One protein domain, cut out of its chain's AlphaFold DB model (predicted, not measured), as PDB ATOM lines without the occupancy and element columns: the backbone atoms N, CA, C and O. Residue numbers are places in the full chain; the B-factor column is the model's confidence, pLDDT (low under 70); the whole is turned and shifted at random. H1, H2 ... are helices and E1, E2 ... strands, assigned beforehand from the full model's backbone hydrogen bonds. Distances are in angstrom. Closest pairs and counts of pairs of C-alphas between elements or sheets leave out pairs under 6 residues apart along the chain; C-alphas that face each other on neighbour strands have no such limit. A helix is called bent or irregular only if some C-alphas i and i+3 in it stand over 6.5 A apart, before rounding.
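Overview. This is residues 7 to 187 of the 463 residues of a protein of Sepia pharaonis (UniProt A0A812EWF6). The helices form a thick horseshoe of two layers: H1, H3, H5, H7 and H9 follow one another along its inner side, and H2, H4, H6 and H8 cover the outer side, with the horseshoe open between H1 and H9. H5 and H7 lie in the middle of the curve, and a small hairpin of strands, E1 and E2, sits beside H8 at one end. The printed part has 181 residues, with nine named helices and two named strands in the order H1 H2 H3 H4 H5 H6 E1 E2 H7 H8 H9 along the chain; the two strands are antiparallel, and the class is mostly helix. It is compact, with a radius of gyration of the C-alphas of 16.3 A, and spans 50 by 33 by 28 A, only just elongated.

Along the chain. H1, residues 7 to 18, begins at C-alpha 7 (-45.565, 83.138, 124.994). H2, residues 27 to 36, is irregular: C-alphas 28 and 31 are 7.8 A apart. H3 is residues 43 to 55, 18.1 A long, H4 62 to 73, H5 79 to 89 and H6 97 to 108. Strands E1, 111 to 113, and E2, 117 to 119, follow. H7, residues 123 to 140, is 25.8 A long and begins at C-alpha 123 (-41.769, 64.290, 133.406). H8 is 149 to 161, 18.4 A. H9, residues 168 to 183, 22.6 A, ends at C-alpha 183 (-49.496, 75.221, 152.606).

Arrangement. H1 touches H3 at Tyr 10 and Ala 52, their closest C-alphas, 4.4 A, the same way. H2 and H3 form a helical hairpin, closest C-alphas Ile 33 and Ala 49, 4.9 A. H3 to H9 make an up and down bundle, each helix running against the one before. H4 touches H5 at a shallow tilt of 11 degrees, opposite ways, closest C-alphas Leu 69 and Ala 85, 6.8 A. H5 touches H7 the same way at 30 degrees, a shallow tilt; C-alphas Gly 83 and Val 130, the closest, are 3.9 A apart. H6 touches H7 with residues 100 to 103 alone, closest C-alphas Ile 103 and Ala 134, 6.3 A. H7 touches H9, closest C-alphas Asp 132 and Val 177, 4.7 A. H7 and H8 only just touch, with 3 pairs of C-alphas within 8 A, the closest Leu 124 and Phe 159, 7.3 A. H1 and H9 are apart. In the hairpin E1 and E2, N 111 and O 119 are 2.7 A apart, within hydrogen-bond range. The closest C-alphas of E2 and H8 are Tyr 117 and Lys 154, 4.4 A. Every O i to N i+4 pair is within range in H3, H4, H5, H7, H8 and H9; H1 has 7 of 8, H2 4 of 6, H6 5 of 8.

Size, cuts and confidence. The two C-alphas farthest apart are those of Ala 28 and Glu 115, 50.5 A. The printed part has no cut and no long link. Mean pLDDT of the printed part is 94.4, and no printed residue is under 70.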
ATOM      1  N   SER A   7     -46.405  83.555 123.864       93.00
ATOM      2  CA  SER A   7     -45.565  83.138 124.994       93.00
ATOM      3  C   SER A   7     -44.705  84.293 125.520       93.00
ATOM      4  O   SER A   7     -44.595  84.473 126.735       93.00
ATOM      5  N   THR A   8     -44.151  85.131 124.633       92.50
ATOM      6  CA  THR A   8     -43.379  86.314 125.042       92.50
ATOM      7  C   THR A   8     -44.254  87.310 125.797       92.50
ATOM      8  O   THR A   8     -43.860  87.770 126.868       92.50
ATOM      9  N   LEU A   9     -45.456  87.603 125.294       93.38
ATOM     10  CA  LEU A   9     -46.413  88.498 125.953       93.38
ATOM     11  C   LEU A   9     -46.802  87.982 127.347       93.38
ATOM     12  O   LEU A   9     -46.755  88.739 128.318       93.38
ATOM     13  N   TYR A  10     -47.094  86.684 127.473       94.25
ATOM     14  CA  TYR A  10     -47.366  86.039 128.759       94.25
ATOM     15  C   TYR A  10     -46.193  86.145 129.738       94.25
ATOM     16  O   TYR A  10     -46.389  86.513 130.900       94.25
ATOM     17  N   HIS A  11     -44.973  85.819 129.301       91.94
ATOM     18  CA  HIS A  11     -43.806  85.819 130.181       91.94
ATOM     19  C   HIS A  11     -43.424  87.230 130.625       91.94
ATOM     20  O   HIS A  11     -43.104  87.423 131.797       91.94
ATOM     21  N   VAL A  12     -43.514  88.221 129.735       91.12
ATOM     22  CA  VAL A  12     -43.229  89.620 130.073       91.12
ATOM     23  C   VAL A  12     -44.289  90.173 131.034       91.12
ATOM     24  O   VAL A  12     -43.922  90.744 132.061       91.12
ATOM     25  N   ALA A  13     -45.583  89.937 130.781       91.50
ATOM     26  CA  ALA A  13     -46.652  90.318 131.712       91.50
ATOM     27  C   ALA A  13     -46.503  89.612 133.073       91.50
ATOM     28  O   ALA A  13     -46.691  90.215 134.129       91.50
ATOM     29  N   SER A  14     -46.103  88.336 133.059       90.12
ATOM     30  CA  SER A  14     -45.839  87.566 134.274       90.12
ATOM     31  C   SER A  14     -44.663  88.099 135.075       90.12
ATOM     32  O   SER A  14     -44.785  88.213 136.290       90.12
ATOM     33  N   ALA A  15     -43.553  88.440 134.422       88.56
ATOM     34  CA  ALA A  15     -42.389  89.012 135.085       88.56
ATOM     35  C   ALA A  15     -42.713  90.380 135.699       88.56
ATOM     36  O   ALA A  15     -42.360  90.634 136.848       88.56
ATOM     37  N   ALA A  16     -43.444  91.230 134.973       89.25
ATOM     38  CA  ALA A  16     -43.842  92.551 135.448       89.25
ATOM     39  C   ALA A  16     -44.690  92.500 136.721       89.25
ATOM     40  O   ALA A  16     -44.467  93.295 137.626       89.25
ATOM     41  N   ALA A  17     -45.592  91.518 136.835       86.56
ATOM     42  CA  ALA A  17     -46.421  91.338 138.026       86.56
ATOM     43  C   ALA A  17     -45.613  91.068 139.313       86.56
ATOM     44  O   ALA A  17     -46.111  91.328 140.407       86.56
ATOM     45  N   TYR A  18     -44.375  90.570 139.201       84.19
ATOM     46  CA  TYR A  18     -43.475  90.357 140.342       84.19
ATOM     47  C   TYR A  18     -42.515  91.527 140.599       84.19
ATOM     48  O   TYR A  18     -41.866  91.563 141.644       84.19
ATOM     49  N   LEU A  19     -42.413  92.484 139.676       85.94
ATOM     50  CA  LEU A  19     -41.543  93.650 139.803       85.94
ATOM     51  C   LEU A  19     -42.354  94.843 140.317       85.94
ATOM     52  O   LEU A  19     -43.230  95.370 139.632       85.94
ATOM     53  N   THR A  20     -42.046  95.308 141.529       79.75
ATOM     54  CA  THR A  20     -42.706  96.478 142.120       79.75
ATOM     55  C   THR A  20     -42.566  97.691 141.189       79.75
ATOM     56  O   THR A  20     -41.462  98.031 140.773       79.75
ATOM     57  N   ASN A  21     -43.686  98.348 140.866       78.88
ATOM     58  CA  ASN A  21     -43.778  99.499 139.952       78.88
ATOM     59  C   ASN A  21     -43.449  99.228 138.470       78.88
ATOM     60  O   ASN A  21     -43.288 100.179 137.704       78.88
ATOM     61  N   CYS A  22     -43.401  97.970 138.025       81.31
ATOM     62  CA  CYS A  22     -43.273  97.647 136.606       81.31
ATOM     63  C   CYS A  22     -44.658  97.460 135.971       81.31
ATOM     64  O   CYS A  22     -45.382  96.522 136.297       81.31
ATOM     65  N   LYS A  23     -45.036  98.348 135.045       78.62
ATOM     66  CA  LYS A  23     -46.210  98.161 134.183       78.62
ATOM     67  C   LYS A  23     -45.727  97.831 132.780       78.62
ATOM     68  O   LYS A  23     -44.975  98.606 132.197       78.62
ATOM     69  N   VAL A  24     -46.156  96.690 132.256       81.75
ATOM     70  CA  VAL A  24     -45.891  96.309 130.867       81.75
ATOM     71  C   VAL A  24     -47.103  96.659 130.033       81.75
ATOM     72  O   VAL A  24     -48.212  96.207 130.315       81.75
ATOM     73  N   ASP A  25     -46.859  97.443 128.991       82.50
ATOM     74  CA  ASP A  25     -47.825  97.687 127.937       82.50
ATOM     75  C   ASP A  25     -47.795  96.527 126.928       82.50
ATOM     76  O   ASP A  25     -46.770  96.258 126.300       82.50
ATOM     77  N   ILE A  26     -48.924  95.828 126.802       86.31
ATOM     78  CA  ILE A  26     -49.131  94.737 125.840       86.31
ATOM     79  C   ILE A  26     -50.071  95.137 124.691       86.31
ATOM     80  O   ILE A  26     -50.501  94.268 123.934       86.31
ATOM     81  N   SER A  27     -50.401  96.426 124.532       86.69
ATOM     82  CA  SER A  27     -51.375  96.906 123.542       86.69
ATOM     83  C   SER A  27     -51.057  96.460 122.114       86.69
ATOM     84  O   SER A  27     -51.970  96.088 121.384       86.69
ATOM     85  N   ALA A  28     -49.776  96.408 121.732       87.94
ATOM     86  CA  ALA A  28     -49.348  95.977 120.396       87.94
ATOM     87  C   ALA A  28     -49.633  94.492 120.080       87.94
ATOM     88  O   ALA A  28     -49.631  94.116 118.914       87.94
ATOM     89  N   GLY A  29     -49.854  93.651 121.097       91.69
ATOM     90  CA  GLY A  29     -50.166  92.226 120.949       91.69
ATOM     91  C   GLY A  29     -51.577  91.855 121.415       91.69
ATOM     92  O   GLY A  29     -51.881  90.673 121.559       91.69
ATOM     93  N   LEU A  30     -52.435  92.841 121.704       91.56
ATOM     94  CA  LEU A  30     -53.732  92.599 122.336       91.56
ATOM     95  C   LEU A  30     -54.689  91.797 121.444       91.56
ATOM     96  O   LEU A  30     -55.412  90.947 121.959       91.56
ATOM     97  N   ASP A  31     -54.678  92.044 120.134       93.31
ATOM     98  CA  ASP A  31     -55.524  91.311 119.184       93.31
ATOM     99  C   ASP A  31     -55.100  89.840 119.109       93.31
ATOM    100  O   ASP A  31     -55.930  88.961 119.316       93.31
ATOM    101  N   LEU A  32     -53.792  89.567 119.002       95.06
ATOM    102  CA  LEU A  32     -53.240  88.206 119.064       95.06
ATOM    103  C   LEU A  32     -53.651  87.470 120.351       95.06
ATOM    104  O   LEU A  32     -54.006  86.294 120.318       95.06
ATOM    105  N   ILE A  33     -53.602  88.158 121.494       94.31
ATOM    106  CA  ILE A  33     -54.006  87.591 122.784       94.31
ATOM    107  C   ILE A  33     -55.504  87.262 122.801       94.31
ATOM    108  O   ILE A  33     -55.889  86.206 123.296       94.31
ATOM    109  N   LYS A  34     -56.357  88.150 122.283       94.38
ATOM    110  CA  LYS A  34     -57.807  87.918 122.235       94.38
ATOM    111  C   LYS A  34     -58.161  86.785 121.276       94.38
ATOM    112  O   LYS A  34     -58.964  85.933 121.644       94.38
ATOM    113  N   ASP A  35     -57.522  86.737 120.110       95.56
ATOM    114  CA  ASP A  35     -57.735  85.705 119.092       95.56
ATOM    115  C   ASP A  35     -57.329  84.309 119.584       95.56
ATOM    116  O   ASP A  35     -57.928  83.303 119.198       95.56
ATOM    117  N   ALA A  36     -56.346  84.235 120.486       96.62
ATOM    118  CA  ALA A  36     -55.929  82.986 121.109       96.62
ATOM    119  C   ALA A  36     -56.990  82.391 122.057       96.62
ATOM    120  O   ALA A  36     -56.977  81.180 122.283       96.62
ATOM    121  N   ILE A  37     -57.941  83.184 122.574       97.00
ATOM    122  CA  ILE A  37     -59.066  82.696 123.392       97.00
ATOM    123  C   ILE A  37     -60.160  82.153 122.461       97.00
ATOM    124  O   ILE A  37     -61.193  82.777 122.224       97.00
ATOM    125  N   ASN A  38     -59.911  80.967 121.909       95.12
ATOM    126  CA  ASN A  38     -60.752  80.332 120.899       95.12
ATOM    127  C   ASN A  38     -60.745  78.795 121.078       95.12
ATOM    128  O   ASN A  38     -59.677  78.230 121.306       95.12
ATOM    129  N   PRO A  39     -61.893  78.094 120.938       93.38
ATOM    130  CA  PRO A  39     -61.994  76.625 120.957       93.38
ATOM    131  C   PRO A  39     -61.037  75.821 120.059       93.38
ATOM    132  O   PRO A  39     -60.924  74.604 120.219       93.38
ATOM    133  N   THR A  40     -60.427  76.434 119.042       93.88
ATOM    134  CA  THR A  40     -59.455  75.759 118.161       93.88
ATOM    135  C   THR A  40     -58.003  75.971 118.575       93.88
ATOM    136  O   THR A  40     -57.125  75.344 117.986       93.88
ATOM    137  N   SER A  41     -57.739  76.852 119.540       96.38
ATOM    138  CA  SER A  41     -56.390  77.126 120.026       96.38
ATOM    139  C   SER A  41     -55.883  75.993 120.924       96.38
ATOM    140  O   SER A  41     -56.672  75.411 121.675       96.38
ATOM    141  N   PRO A  42     -54.569  75.708 120.920       96.56
ATOM    142  CA  PRO A  42     -53.949  74.869 121.939       96.56
ATOM    143  C   PRO A  42     -54.243  75.388 123.352       96.56
ATOM    144  O   PRO A  42     -54.246  76.597 123.596       96.56
ATOM    145  N   VAL A  43     -54.424  74.486 124.319       97.50
ATOM    146  CA  VAL A  43     -54.768  74.872 125.702       97.50
ATOM    147  C   VAL A  43     -53.695  75.762 126.342       97.50
ATOM    148  O   VAL A  43     -54.018  76.704 127.066       97.50
ATOM    149  N   ILE A  44     -52.418  75.528 126.023       96.44
ATOM    150  CA  ILE A  44     -51.307  76.376 126.477       96.44
ATOM    151  C   ILE A  44     -51.416  77.820 125.961       96.44
ATOM    152  O   ILE A  44     -51.051  78.754 126.676       96.44
ATOM    153  N   ASP A  45     -51.954  78.026 124.759       97.56
ATOM    154  CA  ASP A  45     -52.131  79.359 124.186       97.56
ATOM    155  C   ASP A  45     -53.292  80.084 124.864       97.56
ATOM    156  O   ASP A  45     -53.152  81.244 125.247       97.56
ATOM    157  N   ILE A  46     -54.394  79.379 125.142       97.94
ATOM    158  CA  ILE A  46     -55.500  79.912 125.951       97.94
ATOM    159  C   ILE A  46     -54.992  80.305 127.351       97.94
ATOM    160  O   ILE A  46     -55.303  81.392 127.842       97.94
ATOM    161  N   PHE A  47     -54.158  79.464 127.975       97.56
ATOM    162  CA  PHE A  47     -53.506  79.751 129.257       97.56
ATOM    163  C   PHE A  47     -52.619  81.004 129.189       97.56
ATOM    164  O   PHE A  47     -52.746  81.900 130.030       97.56
ATOM    165  N   HIS A  48     -51.738  81.097 128.187       97.56
ATOM    166  CA  HIS A  48     -50.865  82.256 128.000       97.56
ATOM    167  C   HIS A  48     -51.678  83.534 127.789       97.56
ATOM    168  O   HIS A  48     -51.399  84.543 128.437       97.56
ATOM    169  N   ALA A  49     -52.702  83.482 126.936       97.19
ATOM    170  CA  ALA A  49     -53.581  84.605 126.648       97.19
ATOM    171  C   ALA A  49     -54.310  85.098 127.901       97.19
ATOM    172  O   ALA A  49     -54.252  86.284 128.235       97.19
ATOM    173  N   PHE A  50     -54.932  84.179 128.642       96.88
ATOM    174  CA  PHE A  50     -55.641  84.491 129.877       96.88
ATOM    175  C   PHE A  50     -54.738  85.196 130.897       96.88
ATOM    176  O   PHE A  50     -55.061  86.290 131.371       96.88
ATOM    177  N   PHE A  51     -53.583  84.608 131.219       95.44
ATOM    178  CA  PHE A  51     -52.689  85.195 132.214       95.44
ATOM    179  C   PHE A  51     -51.990  86.462 131.710       95.44
ATOM    180  O   PHE A  51     -51.705  87.338 132.527       95.44
ATOM    181  N   ALA A  52     -51.745  86.606 130.402       94.94
ATOM    182  CA  ALA A  52     -51.250  87.856 129.831       94.94
ATOM    183  C   ALA A  52     -52.255  88.997 130.055       94.94
ATOM    184  O   ALA A  52     -51.865  90.048 130.567       94.94
ATOM    185  N   LEU A  53     -53.547  88.784 129.761       93.81
ATOM    186  CA  LEU A  53     -54.605  89.771 130.027       93.81
ATOM    187  C   LEU A  53     -54.720  90.081 131.519       93.81
ATOM    188  O   LEU A  53     -54.653  91.244 131.915       93.81
ATOM    189  N   LYS A  54     -54.827  89.044 132.357       92.88
ATOM    190  CA  LYS A  54     -55.017  89.208 133.801       92.88
ATOM    191  C   LYS A  54     -53.870  89.985 134.448       92.88
ATOM    192  O   LYS A  54     -54.108  90.929 135.197       92.88
ATOM    193  N   LYS A  55     -52.619  89.614 134.159       91.50
ATOM    194  CA  LYS A  55     -51.436  90.212 134.805       91.50
ATOM    195  C   LYS A  55     -51.079  91.597 134.273       91.50
ATOM    196  O   LYS A  55     -50.435  92.365 134.978       91.50
ATOM    197  N   SER A  56     -51.518  91.936 133.064       89.12
ATOM    198  CA  SER A  56     -51.413  93.298 132.523       89.12
ATOM    199  C   SER A  56     -52.555  94.220 132.970       89.12
ATOM    200  O   SER A  56     -52.552  95.401 132.630       89.12
ATOM    201  N   GLY A  57     -53.524  93.711 133.743       88.12
ATOM    202  CA  GLY A  57     -54.668  94.483 134.230       88.12
ATOM    203  C   GLY A  57     -55.759  94.721 133.183       88.12
ATOM    204  O   GLY A  57     -56.602  95.594 133.376       88.12
ATOM    205  N   ASN A  58     -55.755  93.967 132.082       89.81
ATOM    206  CA  ASN A  58     -56.816  94.016 131.081       89.81
ATOM    207  C   ASN A  58     -58.044  93.214 131.537       89.81
ATOM    208  O   ASN A  58     -57.933  92.224 132.262       89.81
ATOM    209  N   ALA A  59     -59.229  93.625 131.076       89.81
ATOM    210  CA  ALA A  59     -60.467  92.906 131.356       89.81
ATOM    211  C   ALA A  59     -60.457  91.513 130.702       89.81
ATOM    212  O   ALA A  59     -60.108  91.369 129.528       89.81
ATOM    213  N   VAL A  60     -60.884  90.501 131.458       92.31
ATOM    214  CA  VAL A  60     -61.017  89.119 130.986       92.31
ATOM    215  C   VAL A  60     -62.491  88.736 130.966       92.31
ATOM    216  O   VAL A  60     -63.198  88.912 131.956       92.31
ATOM    217  N   ASN A  61     -62.952  88.171 129.851       93.19
ATOM    218  CA  ASN A  61     -64.259  87.525 129.784       93.19
ATOM    219  C   ASN A  61     -64.128  86.061 130.240       93.19
ATOM    220  O   ASN A  61     -63.802  85.190 129.434       93.19
ATOM    221  N   GLU A  62     -64.364  85.798 131.530       92.75
ATOM    222  CA  GLU A  62     -64.218  84.458 132.129       92.75
ATOM    223  C   GLU A  62     -65.079  83.400 131.421       92.75
ATOM    224  O   GLU A  62     -64.617  82.288 131.182       92.75
ATOM    225  N   ALA A  63     -66.302  83.754 131.005       92.31
ATOM    226  CA  ALA A  63     -67.203  82.835 130.310       92.31
ATOM    227  C   ALA A  63     -66.664  82.427 128.929       92.31
ATOM    228  O   ALA A  63     -66.730  81.251 128.564       92.31
ATOM    229  N   ALA A  64     -66.093  83.375 128.179       94.38
ATOM    230  CA  ALA A  64     -65.468  83.088 126.889       94.38
ATOM    231  C   ALA A  64     -64.225  82.202 127.048       94.38
ATOM    232  O   ALA A  64     -64.067  81.235 126.304       94.38
ATOM    233  N   VAL A  65     -63.383  82.479 128.053       96.19
ATOM    234  CA  VAL A  65     -62.199  81.652 128.337       96.19
ATOM    235  C   VAL A  65     -62.607  80.243 128.756       96.19
ATOM    236  O   VAL A  65     -62.081  79.280 128.207       96.19
ATOM    237  N   MET A  66     -63.575  80.097 129.664       94.00
ATOM    238  CA  MET A  66     -64.068  78.784 130.093       94.00
ATOM    239  C   MET A  66     -64.687  77.979 128.957       94.00
ATOM    240  O   MET A  66     -64.474  76.767 128.876       94.00
ATOM    241  N   SER A  67     -65.431  78.638 128.067       94.00
ATOM    242  CA  SER A  67     -65.985  77.995 126.877       94.00
ATOM    243  C   SER A  67     -64.873  77.524 125.937       94.00
ATOM    244  O   SER A  67     -64.869  76.353 125.565       94.00
ATOM    245  N   ALA A  68     -63.900  78.385 125.617       96.19
ATOM    246  CA  ALA A  68     -62.759  78.023 124.776       96.19
ATOM    247  C   ALA A  68     -61.956  76.858 125.371       96.19
ATOM    248  O   ALA A  68     -61.665  75.889 124.674       96.19
ATOM    249  N   LEU A  69     -61.669  76.920 126.672       95.62
ATOM    250  CA  LEU A  69     -60.912  75.909 127.401       95.62
ATOM    251  C   LEU A  69     -61.625  74.550 127.400       95.62
ATOM    252  O   LEU A  69     -61.023  73.534 127.067       95.62
ATOM    253  N   THR A  70     -62.923  74.532 127.715       93.25
ATOM    254  CA  THR A  70     -63.706  73.287 127.780       93.25
ATOM    255  C   THR A  70     -63.854  72.632 126.406       93.25
ATOM    256  O   THR A  70     -63.873  71.406 126.320       93.25
ATOM    257  N   GLU A  71     -63.968  73.414 125.328       95.50
ATOM    258  CA  GLU A  71     -64.016  72.874 123.964       95.50
ATOM    259  C   GLU A  71     -62.646  72.392 123.471       95.50
ATOM    260  O   GLU A  71     -62.581  71.368 122.792       95.50
ATOM    261  N   ALA A  72     -61.559  73.082 123.830       96.62
ATOM    262  CA  ALA A  72     -60.204  72.661 123.486       96.62
ATOM    263  C   ALA A  72     -59.850  71.316 124.145       96.62
ATOM    264  O   ALA A  72     -59.373  70.409 123.463       96.62
ATOM    265  N   LEU A  73     -60.189  71.132 125.427       96.31
ATOM    266  CA  LEU A  73     -59.936  69.882 126.164       96.31
ATOM    267  C   LEU A  73     -60.679  68.667 125.590       96.31
ATOM    268  O   LEU A  73     -60.199  67.548 125.708       96.31
ATOM    269  N   LYS A  74     -61.810  68.852 124.891       94.44
ATOM    270  CA  LYS A  74     -62.481  67.735 124.190       94.44
ATOM    271  C   LYS A  74     -61.628  67.132 123.070       94.44
ATOM    272  O   LYS A  74     -61.911  66.022 122.630       94.44
ATOM    273  N   LYS A  75     -60.663  67.892 122.546       93.44
ATOM    274  CA  LYS A  75     -59.769  67.478 121.454       93.44
ATOM    275  C   LYS A  75     -58.366  67.128 121.948       93.44
ATOM    276  O   LYS A  75     -57.630  66.479 121.214       93.44
ATOM    277  N   ASP A  76     -58.005  67.587 123.141       92.62
ATOM    278  CA  ASP A  76     -56.674  67.478 123.725       92.62
ATOM    279  C   ASP A  76     -56.785  67.093 125.205       92.62
ATOM    280  O   ASP A  76     -56.822  67.944 126.097       92.62
ATOM    281  N   ASP A  77     -56.870  65.782 125.435       91.56
ATOM    282  CA  ASP A  77     -57.052  65.165 126.753       91.56
ATOM    283  C   ASP A  77     -55.716  64.860 127.457       91.56
ATOM    284  O   ASP A  77     -55.622  64.008 128.336       91.56
ATOM    285  N   LEU A  78     -54.635  65.539 127.058       96.38
ATOM    286  CA  LEU A  78     -53.322  65.323 127.655       96.38
ATOM    287  C   LEU A  78     -53.268  65.876 129.093       96.38
ATOM    288  O   LEU A  78     -53.809  66.959 129.362       96.38
ATOM    289  N   PRO A  79     -52.518  65.229 130.012       97.62
ATOM    290  CA  PRO A  79     -52.337  65.726 131.375       97.62
ATOM    291  C   PRO A  79     -51.814  67.164 131.423       97.62
ATOM    292  O   PRO A  79     -52.304  67.982 132.197       97.62
ATOM    293  N   ALA A  80     -50.861  67.523 130.556       97.38
ATOM    294  CA  ALA A  80     -50.323  68.883 130.498       97.38
ATOM    295  C   ALA A  80     -51.408  69.932 130.197       97.38
ATOM    296  O   ALA A  80     -51.429  70.994 130.824       97.38
ATOM    297  N   SER A  81     -52.322  69.622 129.278       98.06
ATOM    298  CA  SER A  81     -53.428  70.497 128.887       98.06
ATOM    299  C   SER A  81     -54.414  70.679 130.038       98.06
ATOM    300  O   SER A  81     -54.776  71.811 130.365       98.06
ATOM    301  N   HIS A  82     -54.731  69.606 130.763       97.94
ATOM    302  CA  HIS A  82     -55.522  69.689 131.990       97.94
ATOM    303  C   HIS A  82     -54.823  70.472 133.104       97.94
ATOM    304  O   HIS A  82     -55.450  71.304 133.751       97.94
ATOM    305  N   GLY A  83     -53.512  70.304 133.289       97.81
ATOM    306  CA  GLY A  83     -52.749  71.078 134.269       97.81
ATOM    307  C   GLY A  83     -52.811  72.591 134.015       97.81
ATOM    308  O   GLY A  83     -53.047  73.369 134.943       97.81
ATOM    309  N   TYR A  84     -52.686  73.025 132.755       98.19
ATOM    310  CA  TYR A  84     -52.917  74.427 132.387       98.19
ATOM    311  C   TYR A  84     -54.367  74.853 132.638       98.19
ATOM    312  O   TYR A  84     -54.599  75.931 133.187       98.19
ATOM    313  N   ALA A  85     -55.338  74.011 132.276       98.00
ATOM    314  CA  ALA A  85     -56.752  74.295 132.477       98.00
ATOM    315  C   ALA A  85     -57.119  74.472 133.956       98.00
ATOM    316  O   ALA A  85     -57.834  75.411 134.297       98.00
ATOM    317  N   PHE A  86     -56.587  73.627 134.842       98.31
ATOM    318  CA  PHE A  86     -56.811  73.724 136.282       98.31
ATOM    319  C   PHE A  86     -56.266  75.035 136.852       98.31
ATOM    320  O   PHE A  86     -56.949  75.692 137.635       98.31
ATOM    321  N   LEU A  87     -55.079  75.468 136.409       97.69
ATOM    322  CA  LEU A  87     -54.517  76.761 136.812       97.69
ATOM    323  C   LEU A  87     -55.356  77.950 136.334       97.69
ATOM    324  O   LEU A  87     -55.498  78.916 137.077       97.69
ATOM    325  N   VAL A  88     -55.908  77.901 135.117       97.50
ATOM    326  CA  VAL A  88     -56.833  78.939 134.628       97.50
ATOM    327  C   VAL A  88     -58.120  78.929 135.455       97.50
ATOM    328  O   VAL A  88     -58.556  79.970 135.938       97.50
ATOM    329  N   ALA A  89     -58.708  77.754 135.669       96.69
ATOM    330  CA  ALA A  89     -59.966  77.594 136.391       96.69
ATOM    331  C   ALA A  89     -59.879  78.028 137.862       96.69
ATOM    332  O   ALA A  89     -60.840  78.587 138.389       96.69
ATOM    333  N   ALA A  90     -58.723  77.848 138.509       96.88
ATOM    334  CA  ALA A  90     -58.472  78.318 139.873       96.88
ATOM    335  C   ALA A  90     -58.640  79.845 140.034       96.88
ATOM    336  O   ALA A  90     -58.823  80.347 141.145       96.88
ATOM    337  N   GLU A  91     -58.621  80.597 138.933       95.19
ATOM    338  CA  GLU A  91     -58.739  82.051 138.930       95.19
ATOM    339  C   GLU A  91     -60.171  82.567 138.716       95.19
ATOM    340  O   GLU A  91     -60.389  83.772 138.854       95.19
ATOM    341  N   PHE A  92     -61.138  81.695 138.410       92.25
ATOM    342  CA  PHE A  92     -62.506  82.079 138.035       92.25
ATOM    343  C   PHE A  92     -63.534  81.944 139.149       92.25
ATOM    344  O   PHE A  92     -63.383  81.158 140.082       92.25
ATOM    345  N   GLY A  93     -64.623  82.704 139.038       82.06
ATOM    346  CA  GLY A  93     -65.846  82.451 139.801       82.06
ATOM    347  C   GLY A  93     -66.792  81.490 139.070       82.06
ATOM    348  O   GLY A  93     -66.757  81.370 137.850       82.06
ATOM    349  N   GLY A  94     -67.696  80.830 139.803       81.94
ATOM    350  CA  GLY A  94     -68.809  80.071 139.210       81.94
ATOM    351  C   GLY A  94     -68.657  78.548 139.250       81.94
ATOM    352  O   GLY A  94     -68.027  77.994 140.148       81.94
ATOM    353  N   ASN A  95     -69.323  77.855 138.317       87.12
ATOM    354  CA  ASN A  95     -69.393  76.392 138.306       87.12
ATOM    355  C   ASN A  95     -68.147  75.774 137.653       87.12
ATOM    356  O   ASN A  95     -68.008  75.791 136.431       87.12
ATOM    357  N   LEU A  96     -67.287  75.183 138.480       94.50
ATOM    358  CA  LEU A  96     -66.049  74.516 138.067       94.50
ATOM    359  C   LEU A  96     -66.119  72.984 138.203       94.50
ATOM    360  O   LEU A  96     -65.099  72.316 138.054       94.50
ATOM    361  N   ALA A  97     -67.309  72.424 138.469       93.31
ATOM    362  CA  ALA A  97     -67.487  71.010 138.808       93.31
ATOM    363  C   ALA A  97     -66.882  70.073 137.759       93.31
ATOM    364  O   ALA A  97     -66.089  69.217 138.106       93.31
ATOM    365  N   LYS A  98     -67.145  70.311 136.468       92.56
ATOM    366  CA  LYS A  98     -66.643  69.447 135.391       92.56
ATOM    367  C   LYS A  98     -65.110  69.342 135.360       92.56
ATOM    368  O   LYS A  98     -64.582  68.258 135.150       92.56
ATOM    369  N   LEU A  99     -64.401  70.460 135.543       95.44
ATOM    370  CA  LEU A  99     -62.933  70.448 135.578       95.44
ATOM    371  C   LEU A  99     -62.414  69.828 136.872       95.44
ATOM    372  O   LEU A  99     -61.424  69.110 136.853       95.44
ATOM    373  N   TYR A 100     -63.087  70.083 137.989       97.25
ATOM    374  CA  TYR A 100     -62.732  69.455 139.251       97.25
ATOM    375  C   TYR A 100     -62.910  67.929 139.205       97.25
ATOM    376  O   TYR A 100     -62.009  67.210 139.622       97.25
ATOM    377  N   ASP A 101     -64.013  67.440 138.639       96.50
ATOM    378  CA  ASP A 101     -64.291  66.008 138.502       96.50
ATOM    379  C   ASP A 101     -63.241  65.333 137.599       96.50
ATOM    380  O   ASP A 101     -62.762  64.249 137.916       96.50
ATOM    381  N   SER A 102     -62.766  66.024 136.550       96.94
ATOM    382  CA  SER A 102     -61.693  65.508 135.684       96.94
ATOM    383  C   SER A 102     -60.335  65.329 136.381       96.94
ATOM    384  O   SER A 102     -59.457  64.675 135.829       96.94
ATOM    385  N   ILE A 103     -60.125  65.871 137.592       98.31
ATOM    386  CA  ILE A 103     -58.880  65.642 138.350       98.31
ATOM    387  C   ILE A 103     -58.657  64.143 138.566       98.31
ATOM    388  O   ILE A 103     -57.528  63.680 138.411       98.31
ATOM    389  N   GLU A 104     -59.711  63.394 138.903       97.62
ATOM    390  CA  GLU A 104     -59.617  61.953 139.157       97.62
ATOM    391  C   GLU A 104     -59.170  61.194 137.903       97.62
ATOM    392  O   GLU A 104     -58.214  60.415 137.959       97.62
ATOM    393  N   ASP A 105     -59.808  61.496 136.768       96.69
ATOM    394  CA  ASP A 105     -59.518  60.885 135.470       96.69
ATOM    395  C   ASP A 105     -58.075  61.158 135.039       96.69
ATOM    396  O   ASP A 105     -57.346  60.239 134.666       96.69
ATOM    397  N   ILE A 106     -57.620  62.409 135.153       98.00
ATOM    398  CA  ILE A 106     -56.248  62.777 134.793       98.00
ATOM    399  C   ILE A 106     -55.253  62.113 135.733       98.00
ATOM    400  O   ILE A 106     -54.260  61.559 135.281       98.00
ATOM    401  N   VAL A 107     -55.510  62.085 137.037       97.81
ATOM    402  CA  VAL A 107     -54.621  61.436 138.011       97.81
ATOM    403  C   VAL A 107     -54.555  59.918 137.818       97.81
ATOM    404  O   VAL A 107     -53.561  59.298 138.201       97.81
ATOM    405  N   ALA A 108     -55.569  59.296 137.214       97.00
ATOM    406  CA  ALA A 108     -55.529  57.889 136.824       97.00
ATOM    407  C   ALA A 108     -54.586  57.604 135.640       97.00
ATOM    408  O   ALA A 108     -54.161  56.463 135.489       97.00
ATOM    409  N   GLN A 109     -54.211  58.617 134.850       97.19
ATOM    410  CA  GLN A 109     -53.256  58.484 133.740       97.19
ATOM    411  C   GLN A 109     -51.785  58.534 134.185       97.19
ATOM    412  O   GLN A 109     -50.891  58.416 133.350       97.19
ATOM    413  N   ALA A 110     -51.504  58.774 135.469       98.06
ATOM    414  CA  ALA A 110     -50.132  58.827 135.961       98.06
ATOM    415  C   ALA A 110     -49.483  57.433 135.958       98.06
ATOM    416  O   ALA A 110     -50.062  56.464 136.452       98.06
ATOM    417  N   ASP A 111     -48.245  57.363 135.479       97.69
ATOM    418  CA  ASP A 111     -47.416  56.167 135.511       97.69
ATOM    419  C   ASP A 111     -46.869  55.928 136.914       97.69
ATOM    420  O   ASP A 111     -46.238  56.805 137.521       97.69
ATOM    421  N   GLU A 112     -47.048  54.704 137.399       97.12
ATOM    422  CA  GLU A 112     -46.445  54.238 138.639       97.12
ATOM    423  C   GLU A 112     -45.054  53.645 138.388       97.12
ATOM    424  O   GLU A 112     -44.864  52.794 137.520       97.12
ATOM    425  N   VAL A 113     -44.068  54.089 139.173       95.25
ATOM    426  CA  VAL A 113     -42.679  53.615 139.094       95.25
ATOM    427  C   VAL A 113     -42.260  53.051 140.448       95.25
ATOM    428  O   VAL A 113     -42.249  53.765 141.454       95.25
ATOM    429  N   GLU A 114     -41.897  51.764 140.454       90.62
ATOM    430  CA  GLU A 114     -41.405  51.015 141.625       90.62
ATOM    431  C   GLU A 114     -42.314  51.095 142.866       90.62
ATOM    432  O   GLU A 114     -41.811  51.093 143.986       90.62
ATOM    433  N   GLU A 115     -43.633  51.236 142.687       92.00
ATOM    434  CA  GLU A 115     -44.618  51.438 143.772       92.00
ATOM    435  C   GLU A 115     -44.337  52.664 144.670       92.00
ATOM    436  O   GLU A 115     -44.975  52.864 145.703       92.00
ATOM    437  N   LYS A 116     -43.389  53.525 144.278       93.12
ATOM    438  CA  LYS A 116     -42.874  54.641 145.089       93.12
ATOM    439  C   LYS A 116     -43.189  56.003 144.509       93.12
ATOM    440  O   LYS A 116     -43.257  56.979 145.259       93.12
ATOM    441  N   TYR A 117     -43.326  56.075 143.191       97.38
ATOM    442  CA  TYR A 117     -43.442  57.326 142.459       97.38
ATOM    443  C   TYR A 117     -44.645  57.298 141.532       97.38
ATOM    444  O   TYR A 117     -44.931  56.275 140.916       97.38
ATOM    445  N   LEU A 118     -45.284  58.456 141.396       98.31
ATOM    446  CA  LEU A 118     -46.211  58.736 140.308       98.31
ATOM    447  C   LEU A 118     -45.673  59.891 139.480       98.31
ATOM    448  O   LEU A 118     -45.174  60.885 140.016       98.31
ATOM    449  N   GLN A 119     -45.779  59.756 138.166       97.44
ATOM    450  CA  GLN A 119     -45.374  60.783 137.217       97.44
ATOM    451  C   GLN A 119     -46.260  60.747 135.975       97.44
ATOM    452  O   GLN A 119     -46.903  59.747 135.699       97.44
ATOM    453  N   PHE A 120     -46.259  61.825 135.204       98.06
ATOM    454  CA  PHE A 120     -46.887  61.849 133.888       98.06
ATOM    455  C   PHE A 120     -45.846  61.787 132.775       98.06
ATOM    456  O   PHE A 120     -44.691  62.205 132.952       98.06
ATOM    457  N   GLU A 121     -46.288  61.369 131.591       91.00
ATOM    458  CA  GLU A 121     -45.573  61.646 130.352       91.00
ATOM    459  C   GLU A 121     -45.298  63.163 130.240       91.00
ATOM    460  O   GLU A 121     -46.161  64.008 130.478       91.00
ATOM    461  N   GLY A 122     -44.042  63.529 129.957       91.12
ATOM    462  CA  GLY A 122     -43.548  64.914 130.054       91.12
ATOM    463  C   GLY A 122     -42.772  65.233 131.341       91.12
ATOM    464  O   GLY A 122     -42.182  66.312 131.462       91.12
ATOM    465  N   GLY A 123     -42.688  64.275 132.270       94.81
ATOM    466  CA  GLY A 123     -41.769  64.290 133.406       94.81
ATOM    467  C   GLY A 123     -42.047  65.407 134.411       94.81
ATOM    468  O   GLY A 123     -43.181  65.847 134.583       94.81
ATOM    469  N   LEU A 124     -40.989  65.886 135.077       96.50
ATOM    470  CA  LEU A 124     -41.091  66.777 136.237       96.50
ATOM    471  C   LEU A 124     -42.001  67.986 136.006       96.50
ATOM    472  O   LEU A 124     -42.811  68.311 136.864       96.50
ATOM    473  N   TYR A 125     -41.877  68.636 134.849       96.94
ATOM    474  CA  TYR A 125     -42.654  69.832 134.555       96.94
ATOM    475  C   TYR A 125     -44.157  69.542 134.490       96.94
ATOM    476  O   TYR A 125     -44.926  70.229 135.157       96.94
ATOM    477  N   VAL A 126     -44.569  68.526 133.722       97.75
ATOM    478  CA  VAL A 126     -45.988  68.168 133.563       97.75
ATOM    479  C   VAL A 126     -46.553  67.643 134.877       97.75
ATOM    480  O   VAL A 126     -47.612  68.097 135.301       97.75
ATOM    481  N   THR A 127     -45.813  66.785 135.584       98.38
ATOM    482  CA  THR A 127     -46.245  66.279 136.891       98.38
ATOM    483  C   THR A 127     -46.454  67.401 137.900       98.38
ATOM    484  O   THR A 127     -47.489  67.452 138.563       98.38
ATOM    485  N   SER A 128     -45.518  68.348 137.993       98.38
ATOM    486  CA  SER A 128     -45.674  69.501 138.876       98.38
ATOM    487  C   SER A 128     -46.793  70.442 138.415       98.38
ATOM    488  O   SER A 128     -47.445  71.046 139.257       98.38
ATOM    489  N   LEU A 129     -47.038  70.582 137.109       98.25
ATOM    490  CA  LEU A 129     -48.123  71.402 136.556       98.25
ATOM    491  C   LEU A 129     -49.506  70.852 136.928       98.25
ATOM    492  O   LEU A 129     -50.344  71.601 137.423       98.25
ATOM    493  N   VAL A 130     -49.727  69.552 136.718       98.62
ATOM    494  CA  VAL A 130     -51.010  68.887 136.984       98.62
ATOM    495  C   VAL A 130     -51.351  68.926 138.466       98.62
ATOM    496  O   VAL A 130     -52.433  69.378 138.829       98.62
ATOM    497  N   VAL A 131     -50.418  68.501 139.325       98.69
ATOM    498  CA  VAL A 131     -50.660  68.438 140.773       98.69
ATOM    499  C   VAL A 131     -50.867  69.842 141.347       98.69
ATOM    500  O   VAL A 131     -51.818  70.061 142.092       98.69
ATOM    501  N   ASP A 132     -50.047  70.823 140.963       98.50
ATOM    502  CA  ASP A 132     -50.213  72.210 141.423       98.50
ATOM    503  C   ASP A 132     -51.556  72.808 140.979       98.50
ATOM    504  O   ASP A 132     -52.267  73.417 141.780       98.50
ATOM    505  N   GLY A 133     -51.931  72.596 139.713       98.25
ATOM    506  CA  GLY A 133     -53.211  73.038 139.171       98.25
ATOM    507  C   GLY A 133     -54.402  72.405 139.887       98.25
ATOM    508  O   GLY A 133     -55.309  73.124 140.305       98.25
ATOM    509  N   ALA A 134     -54.380  71.084 140.083       98.56
ATOM    510  CA  ALA A 134     -55.444  70.345 140.755       98.56
ATOM    511  C   ALA A 134     -55.682  70.861 142.181       98.56
ATOM    512  O   ALA A 134     -56.823  71.127 142.552       98.56
ATOM    513  N   TYR A 135     -54.616  71.077 142.959       98.50
ATOM    514  CA  TYR A 135     -54.734  71.606 144.320       98.50
ATOM    515  C   TYR A 135     -55.244  73.048 144.355       98.50
ATOM    516  O   TYR A 135     -56.104  73.360 145.174       98.50
ATOM    517  N   LYS A 136     -54.773  73.923 143.457       98.00
ATOM    518  CA  LYS A 136     -55.258  75.312 143.380       98.00
ATOM    519  C   LYS A 136     -56.732  75.388 142.979       98.00
ATOM    520  O   LYS A 136     -57.480  76.184 143.540       98.00
ATOM    521  N   LEU A 137     -57.166  74.543 142.043       97.88
ATOM    522  CA  LEU A 137     -58.575  74.429 141.659       97.88
ATOM    523  C   LEU A 137     -59.431  73.892 142.816       97.88
ATOM    524  O   LEU A 137     -60.502  74.425 143.100       97.88
ATOM    525  N   ALA A 138     -58.947  72.860 143.500       97.50
ATOM    526  CA  ALA A 138     -59.600  72.261 144.657       97.50
ATOM    527  C   ALA A 138     -59.766  73.276 145.808       97.50
ATOM    528  O   ALA A 138     -60.860  73.441 146.354       97.50
ATOM    529  N   GLU A 139     -58.717  74.051 146.099       96.38
ATOM    530  CA  GLU A 139     -58.745  75.144 147.077       96.38
ATOM    531  C   GLU A 139     -59.746  76.231 146.678       96.38
ATOM    532  O   GLU A 139     -60.546  76.670 147.505       96.38
ATOM    533  N   LYS A 140     -59.784  76.601 145.391       96.06
ATOM    534  CA  LYS A 140     -60.726  77.596 144.869       96.06
ATOM    535  C   LYS A 140     -62.188  77.231 145.132       96.06
ATOM    536  O   LYS A 140     -62.995  78.122 145.402       96.06
ATOM    537  N   ILE A 141     -62.532  75.947 145.060       95.44
ATOM    538  CA  ILE A 141     -63.893  75.460 145.326       95.44
ATOM    539  C   ILE A 141     -64.088  74.930 146.755       95.44
ATOM    540  O   ILE A 141     -65.163  74.417 147.068       95.44
ATOM    541  N   ASN A 142     -63.068  75.055 147.610       95.12
ATOM    542  CA  ASN A 142     -63.049  74.593 148.996       95.12
ATOM    543  C   ASN A 142     -63.410  73.101 149.161       95.12
ATOM    544  O   ASN A 142     -64.202  72.730 150.032       95.12
ATOM    545  N   LYS A 143     -62.848  72.238 148.306       95.62
ATOM    546  CA  LYS A 143     -62.959  70.773 148.399       95.62
ATOM    547  C   LYS A 143     -61.580  70.144 148.268       95.62
ATOM    548  O   LYS A 143     -60.767  70.657 147.513       95.62
ATOM    549  N   ALA A 144     -61.324  69.040 148.968       96.69
ATOM    550  CA  ALA A 144     -60.069  68.306 148.810       96.69
ATOM    551  C   ALA A 144     -59.932  67.795 147.367       96.69
ATOM    552  O   ALA A 144     -60.926  67.325 146.825       96.69
ATOM    553  N   PRO A 145     -58.751  67.867 146.730       97.19
ATOM    554  CA  PRO A 145     -58.586  67.378 145.364       97.19
ATOM    555  C   PRO A 145     -58.923  65.883 145.288       97.19
ATOM    556  O   PRO A 145     -58.654  65.144 146.236       97.19
ATOM    557  N   LEU A 146     -59.473  65.431 144.155       97.62
ATOM    558  CA  LEU A 146     -59.806  64.021 143.900       97.62
ATOM    559  C   LEU A 146     -58.538  63.184 143.637       97.62
ATOM    560  O   LEU A 146     -58.324  62.630 142.563       97.62
ATOM    561  N   ILE A 147     -57.653  63.146 144.631       98.06
ATOM    562  CA  ILE A 147     -56.368  62.450 144.635       98.06
ATOM    563  C   ILE A 147     -56.287  61.707 145.963       98.06
ATOM    564  O   ILE A 147     -56.317  62.334 147.021       98.06
ATOM    565  N   SER A 148     -56.189  60.380 145.920       97.12
ATOM    566  CA  SER A 148     -56.052  59.584 147.141       97.12
ATOM    567  C   SER A 148     -54.726  59.870 147.852       97.12
ATOM    568  O   SER A 148     -53.717  60.165 147.211       97.12
ATOM    569  N   GLU A 149     -54.714  59.740 149.178       96.94
ATOM    570  CA  GLU A 149     -53.550  60.055 150.020       96.94
ATOM    571  C   GLU A 149     -52.270  59.315 149.585       96.94
ATOM    572  O   GLU A 149     -51.208  59.931 149.500       96.94
ATOM    573  N   ASP A 150     -52.374  58.031 149.219       96.00
ATOM    574  CA  ASP A 150     -51.254  57.234 148.681       96.00
ATOM    575  C   ASP A 150     -50.654  57.864 147.415       96.00
ATOM    576  O   ASP A 150     -49.438  58.037 147.303       96.00
ATOM    577  N   LYS A 151     -51.508  58.303 146.480       97.88
ATOM    578  CA  LYS A 151     -51.053  58.960 145.251       97.88
ATOM    579  C   LYS A 151     -50.353  60.284 145.557       97.88
ATOM    580  O   LYS A 151     -49.341  60.593 144.930       97.88
ATOM    581  N   VAL A 152     -50.838  61.049 146.540       98.38
ATOM    582  CA  VAL A 152     -50.174  62.287 146.982       98.38
ATOM    583  C   VAL A 152     -48.769  61.988 147.512       98.38
ATOM    584  O   VAL A 152     -47.819  62.677 147.134       98.38
ATOM    585  N   VAL A 153     -48.611  60.948 148.337       97.81
ATOM    586  CA  VAL A 153     -47.299  60.520 148.852       97.81
ATOM    587  C   VAL A 153     -46.371  60.096 147.708       97.81
ATOM    588  O   VAL A 153     -45.222  60.539 147.660       97.81
ATOM    589  N   LYS A 154     -46.864  59.327 146.728       98.31
ATOM    590  CA  LYS A 154     -46.086  58.924 145.543       98.31
ATOM    591  C   LYS A 154     -45.653  60.116 144.677       98.31
ATOM    592  O   LYS A 154     -44.505  60.162 144.227       98.31
ATOM    593  N   PHE A 155     -46.511  61.120 144.478       98.56
ATOM    594  CA  PHE A 155     -46.121  62.368 143.805       98.56
ATOM    595  C   PHE A 155     -45.082  63.159 144.614       98.56
ATOM    596  O   PHE A 155     -44.096  63.636 144.052       98.56
ATOM    597  N   ALA A 156     -45.250  63.267 145.936       98.06
ATOM    598  CA  ALA A 156     -44.291  63.948 146.807       98.06
ATOM    599  C   ALA A 156     -42.903  63.283 146.758       98.06
ATOM    600  O   ALA A 156     -41.892  63.969 146.578       98.06
ATOM    601  N   ASN A 157     -42.852  61.948 146.813       97.19
ATOM    602  CA  ASN A 157     -41.627  61.170 146.635       97.19
ATOM    603  C   ASN A 157     -40.968  61.451 145.280       97.19
ATOM    604  O   ASN A 157     -39.751  61.653 145.211       97.19
ATOM    605  N   TYR A 158     -41.762  61.512 144.206       97.81
ATOM    606  CA  TYR A 158     -41.256  61.818 142.871       97.81
ATOM    607  C   TYR A 158     -40.593  63.199 142.835       97.81
ATOM    608  O   TYR A 158     -39.444  63.325 142.399       97.81
ATOM    609  N   PHE A 159     -41.260  64.225 143.367       97.56
ATOM    610  CA  PHE A 159     -40.735  65.589 143.410       97.56
ATOM    611  C   PHE A 159     -39.440  65.699 144.223       97.56
ATOM    612  O   PHE A 159     -38.464  66.286 143.748       97.56
ATOM    613  N   LEU A 160     -39.386  65.085 145.411       94.75
ATOM    614  CA  LEU A 160     -38.186  65.096 146.253       94.75
ATOM    615  C   LEU A 160     -37.017  64.319 145.629       94.75
ATOM    616  O   LEU A 160     -35.862  64.732 145.780       94.75
ATOM    617  N   SER A 161     -37.292  63.251 144.870       94.19
ATOM    618  CA  SER A 161     -36.262  62.513 144.119       94.19
ATOM    619  C   SER A 161     -35.631  63.351 142.994       94.19
ATOM    620  O   SER A 161     -34.492  63.113 142.594       94.19
ATOM    621  N   ARG A 162     -36.345  64.377 142.511       92.38
ATOM    622  CA  ARG A 162     -35.945  65.260 141.404       92.38
ATOM    623  C   ARG A 162     -35.595  66.684 141.845       92.38
ATOM    624  O   ARG A 162     -35.575  67.586 141.015       92.38
ATOM    625  N   LYS A 163     -35.248  66.901 143.118       87.25
ATOM    626  CA  LYS A 163     -34.888  68.230 143.658       87.25
ATOM    627  C   LYS A 163     -33.711  68.926 142.952       87.25
ATOM    628  O   LYS A 163     -33.579  70.144 143.024       87.25
ATOM    629  N   HIS A 164     -32.852  68.170 142.264       89.69
ATOM    630  CA  HIS A 164     -31.764  68.710 141.450       89.69
ATOM    631  C   HIS A 164     -32.242  68.916 140.009       89.69
ATOM    632  O   HIS A 164     -32.226  67.993 139.195       89.69
ATOM    633  N   VAL A 165     -32.690  70.134 139.704       91.94
ATOM    634  CA  VAL A 165     -33.287  70.482 138.410       91.94
ATOM    635  C   VAL A 165     -32.354  71.382 137.606       91.94
ATOM    636  O   VAL A 165     -31.929  72.430 138.084       91.94
ATOM    637  N   HIS A 166     -32.070  71.003 136.360       89.31
ATOM    638  CA  HIS A 166     -31.197  71.780 135.467       89.31
ATOM    639  C   HIS A 166     -31.943  72.839 134.641       89.31
ATOM    640  O   HIS A 166     -31.347  73.818 134.203       89.31
ATOM    641  N   GLN A 167     -33.245  72.654 134.414       92.56
ATOM    642  CA  GLN A 167     -34.067  73.583 133.637       92.56
ATOM    643  C   GLN A 167     -34.813  74.549 134.560       92.56
ATOM    644  O   GLN A 167     -35.631  74.124 135.374       92.56
ATOM    645  N   VAL A 168     -34.596  75.856 134.380       91.56
ATOM    646  CA  VAL A 168     -35.201  76.915 135.213       91.56
ATOM    647  C   VAL A 168     -36.732  76.840 135.228       91.56
ATOM    648  O   VAL A 168     -37.343  76.961 136.287       91.56
ATOM    649  N   LYS A 169     -37.361  76.580 134.073       89.94
ATOM    650  CA  LYS A 169     -38.823  76.435 133.953       89.94
ATOM    651  C   LYS A 169     -39.355  75.304 134.845       89.94
ATOM    652  O   LYS A 169     -40.302  75.509 135.600       89.94
ATOM    653  N   SER A 170     -38.709  74.142 134.802       93.25
ATOM    654  CA  SER A 170     -39.061  72.981 135.626       93.25
ATOM    655  C   SER A 170     -38.758  73.212 137.106       93.25
ATOM    656  O   SER A 170     -39.534  72.788 137.950       93.25
ATOM    657  N   ALA A 171     -37.679  73.934 137.430       94.69
ATOM    658  CA  ALA A 171     -37.342  74.289 138.809       94.69
ATOM    659  C   ALA A 171     -38.397  75.221 139.428       94.69
ATOM    660  O   ALA A 171     -38.816  75.015 140.564       94.69
ATOM    661  N   CYS A 172     -38.869  76.211 138.665       92.94
ATOM    662  CA  CYS A 172     -39.939  77.111 139.090       92.94
ATOM    663  C   CYS A 172     -41.255  76.355 139.319       92.94
ATOM    664  O   CYS A 172     -41.896  76.544 140.354       92.94
ATOM    665  N   GLN A 173     -41.626  75.456 138.402       94.81
ATOM    666  CA  GLN A 173     -42.850  74.667 138.541       94.81
ATOM    667  C   GLN A 173     -42.771  73.674 139.711       94.81
ATOM    668  O   GLN A 173     -43.739  73.540 140.458       94.81
ATOM    669  N   LEU A 174     -41.611  73.040 139.917       97.06
ATOM    670  CA  LEU A 174     -41.352  72.203 141.087       97.06
ATOM    671  C   LEU A 174     -41.532  73.011 142.380       97.06
ATOM    672  O   LEU A 174     -42.251  72.586 143.276       97.06
ATOM    673  N   LEU A 175     -40.937  74.200 142.473       95.88
ATOM    674  CA  LEU A 175     -41.082  75.043 143.660       95.88
ATOM    675  C   LEU A 175     -42.546  75.446 143.909       95.88
ATOM    676  O   LEU A 175     -42.982  75.464 145.059       95.88
ATOM    677  N   SER A 176     -43.307  75.732 142.845       95.94
ATOM    678  CA  SER A 176     -44.742  76.038 142.940       95.94
ATOM    679  C   SER A 176     -45.512  74.877 143.569       95.94
ATOM    680  O   SER A 176     -46.182  75.078 144.580       95.94
ATOM    681  N   VAL A 177     -45.356  73.655 143.042       98.00
ATOM    682  CA  VAL A 177     -46.080  72.490 143.575       98.00
ATOM    683  C   VAL A 177     -45.635  72.127 144.991       98.00
ATOM    684  O   VAL A 177     -46.480  71.823 145.825       98.00
ATOM    685  N   ILE A 178     -44.335  72.210 145.305       97.75
ATOM    686  CA  ILE A 178     -43.826  71.937 146.657       97.75
ATOM    687  C   ILE A 178     -44.419  72.929 147.662       97.75
ATOM    688  O   ILE A 178     -44.836  72.525 148.749       97.75
ATOM    689  N   LYS A 179     -44.513  74.213 147.294       96.94
ATOM    690  CA  LYS A 179     -45.162  75.227 148.128       96.94
ATOM    691  C   LYS A 179     -46.642  74.907 148.329       96.94
ATOM    692  O   LYS A 179     -47.094  74.882 149.469       96.94
ATOM    693  N   THR A 180     -47.370  74.598 147.256       97.69
ATOM    694  CA  THR A 180     -48.786  74.205 147.319       97.69
ATOM    695  C   THR A 180     -48.990  72.998 148.238       97.69
ATOM    696  O   THR A 180     -49.793  73.064 149.165       97.69
ATOM    697  N   LEU A 181     -48.201  71.932 148.084       97.50
ATOM    698  CA  LEU A 181     -48.249  70.733 148.936       97.50
ATOM    699  C   LEU A 181     -47.801  70.975 150.387       97.50
ATOM    700  O   LEU A 181     -48.003  70.118 151.237       97.50
ATOM    701  N   THR A 182     -47.217  72.135 150.683       95.75
ATOM    702  CA  THR A 182     -46.803  72.518 152.038       95.75
ATOM    703  C   THR A 182     -47.845  73.388 152.746       95.75
ATOM    704  O   THR A 182     -47.945  73.331 153.968       95.75
ATOM    705  N   THR A 183     -48.614  74.198 152.011       93.94
ATOM    706  CA  THR A 183     -49.496  75.221 152.606       93.94
ATOM    707  C   THR A 183     -50.989  74.998 152.373       93.94
ATOM    708  O   THR A 183     -51.796  75.731 152.940       93.94
ATOM    709  N   ASN A 184     -51.375  74.043 151.526       95.00
ATOM    710  CA  ASN A 184     -52.786  73.786 151.226       95.00
ATOM    711  C   ASN A 184     -53.554  73.243 152.456       95.00
ATOM    712  O   ASN A 184     -52.962  72.636 153.353       95.00
ATOM    713  N   PRO A 185     -54.889  73.409 152.498       95.69
ATOM    714  CA  PRO A 185     -55.695  73.000 153.645       95.69
ATOM    715  C   PRO A 185     -56.068  71.506 153.671       95.69
ATOM    716  O   PRO A 185     -56.764  71.095 154.596       95.69
ATOM    717  N   PHE A 186     -55.647  70.696 152.692       96.50
ATOM    718  CA  PHE A 186     -56.157  69.331 152.502       96.50
ATOM    719  C   PHE A 186     -55.130  68.247 152.828       96.50
ATOM    720  O   PHE A 186     -55.385  67.410 153.684       96.50
ATOM    721  N   HIS A 187     -53.975  68.261 152.164       96.81
ATOM    722  CA  HIS A 187     -52.961  67.210 152.236       96.81
ATOM    723  C   HIS A 187     -51.563  67.835 152.308       96.81
ATOM    724  O   HIS A 187     -51.124  68.490 151.365       96.81
TER     725      HIS A 187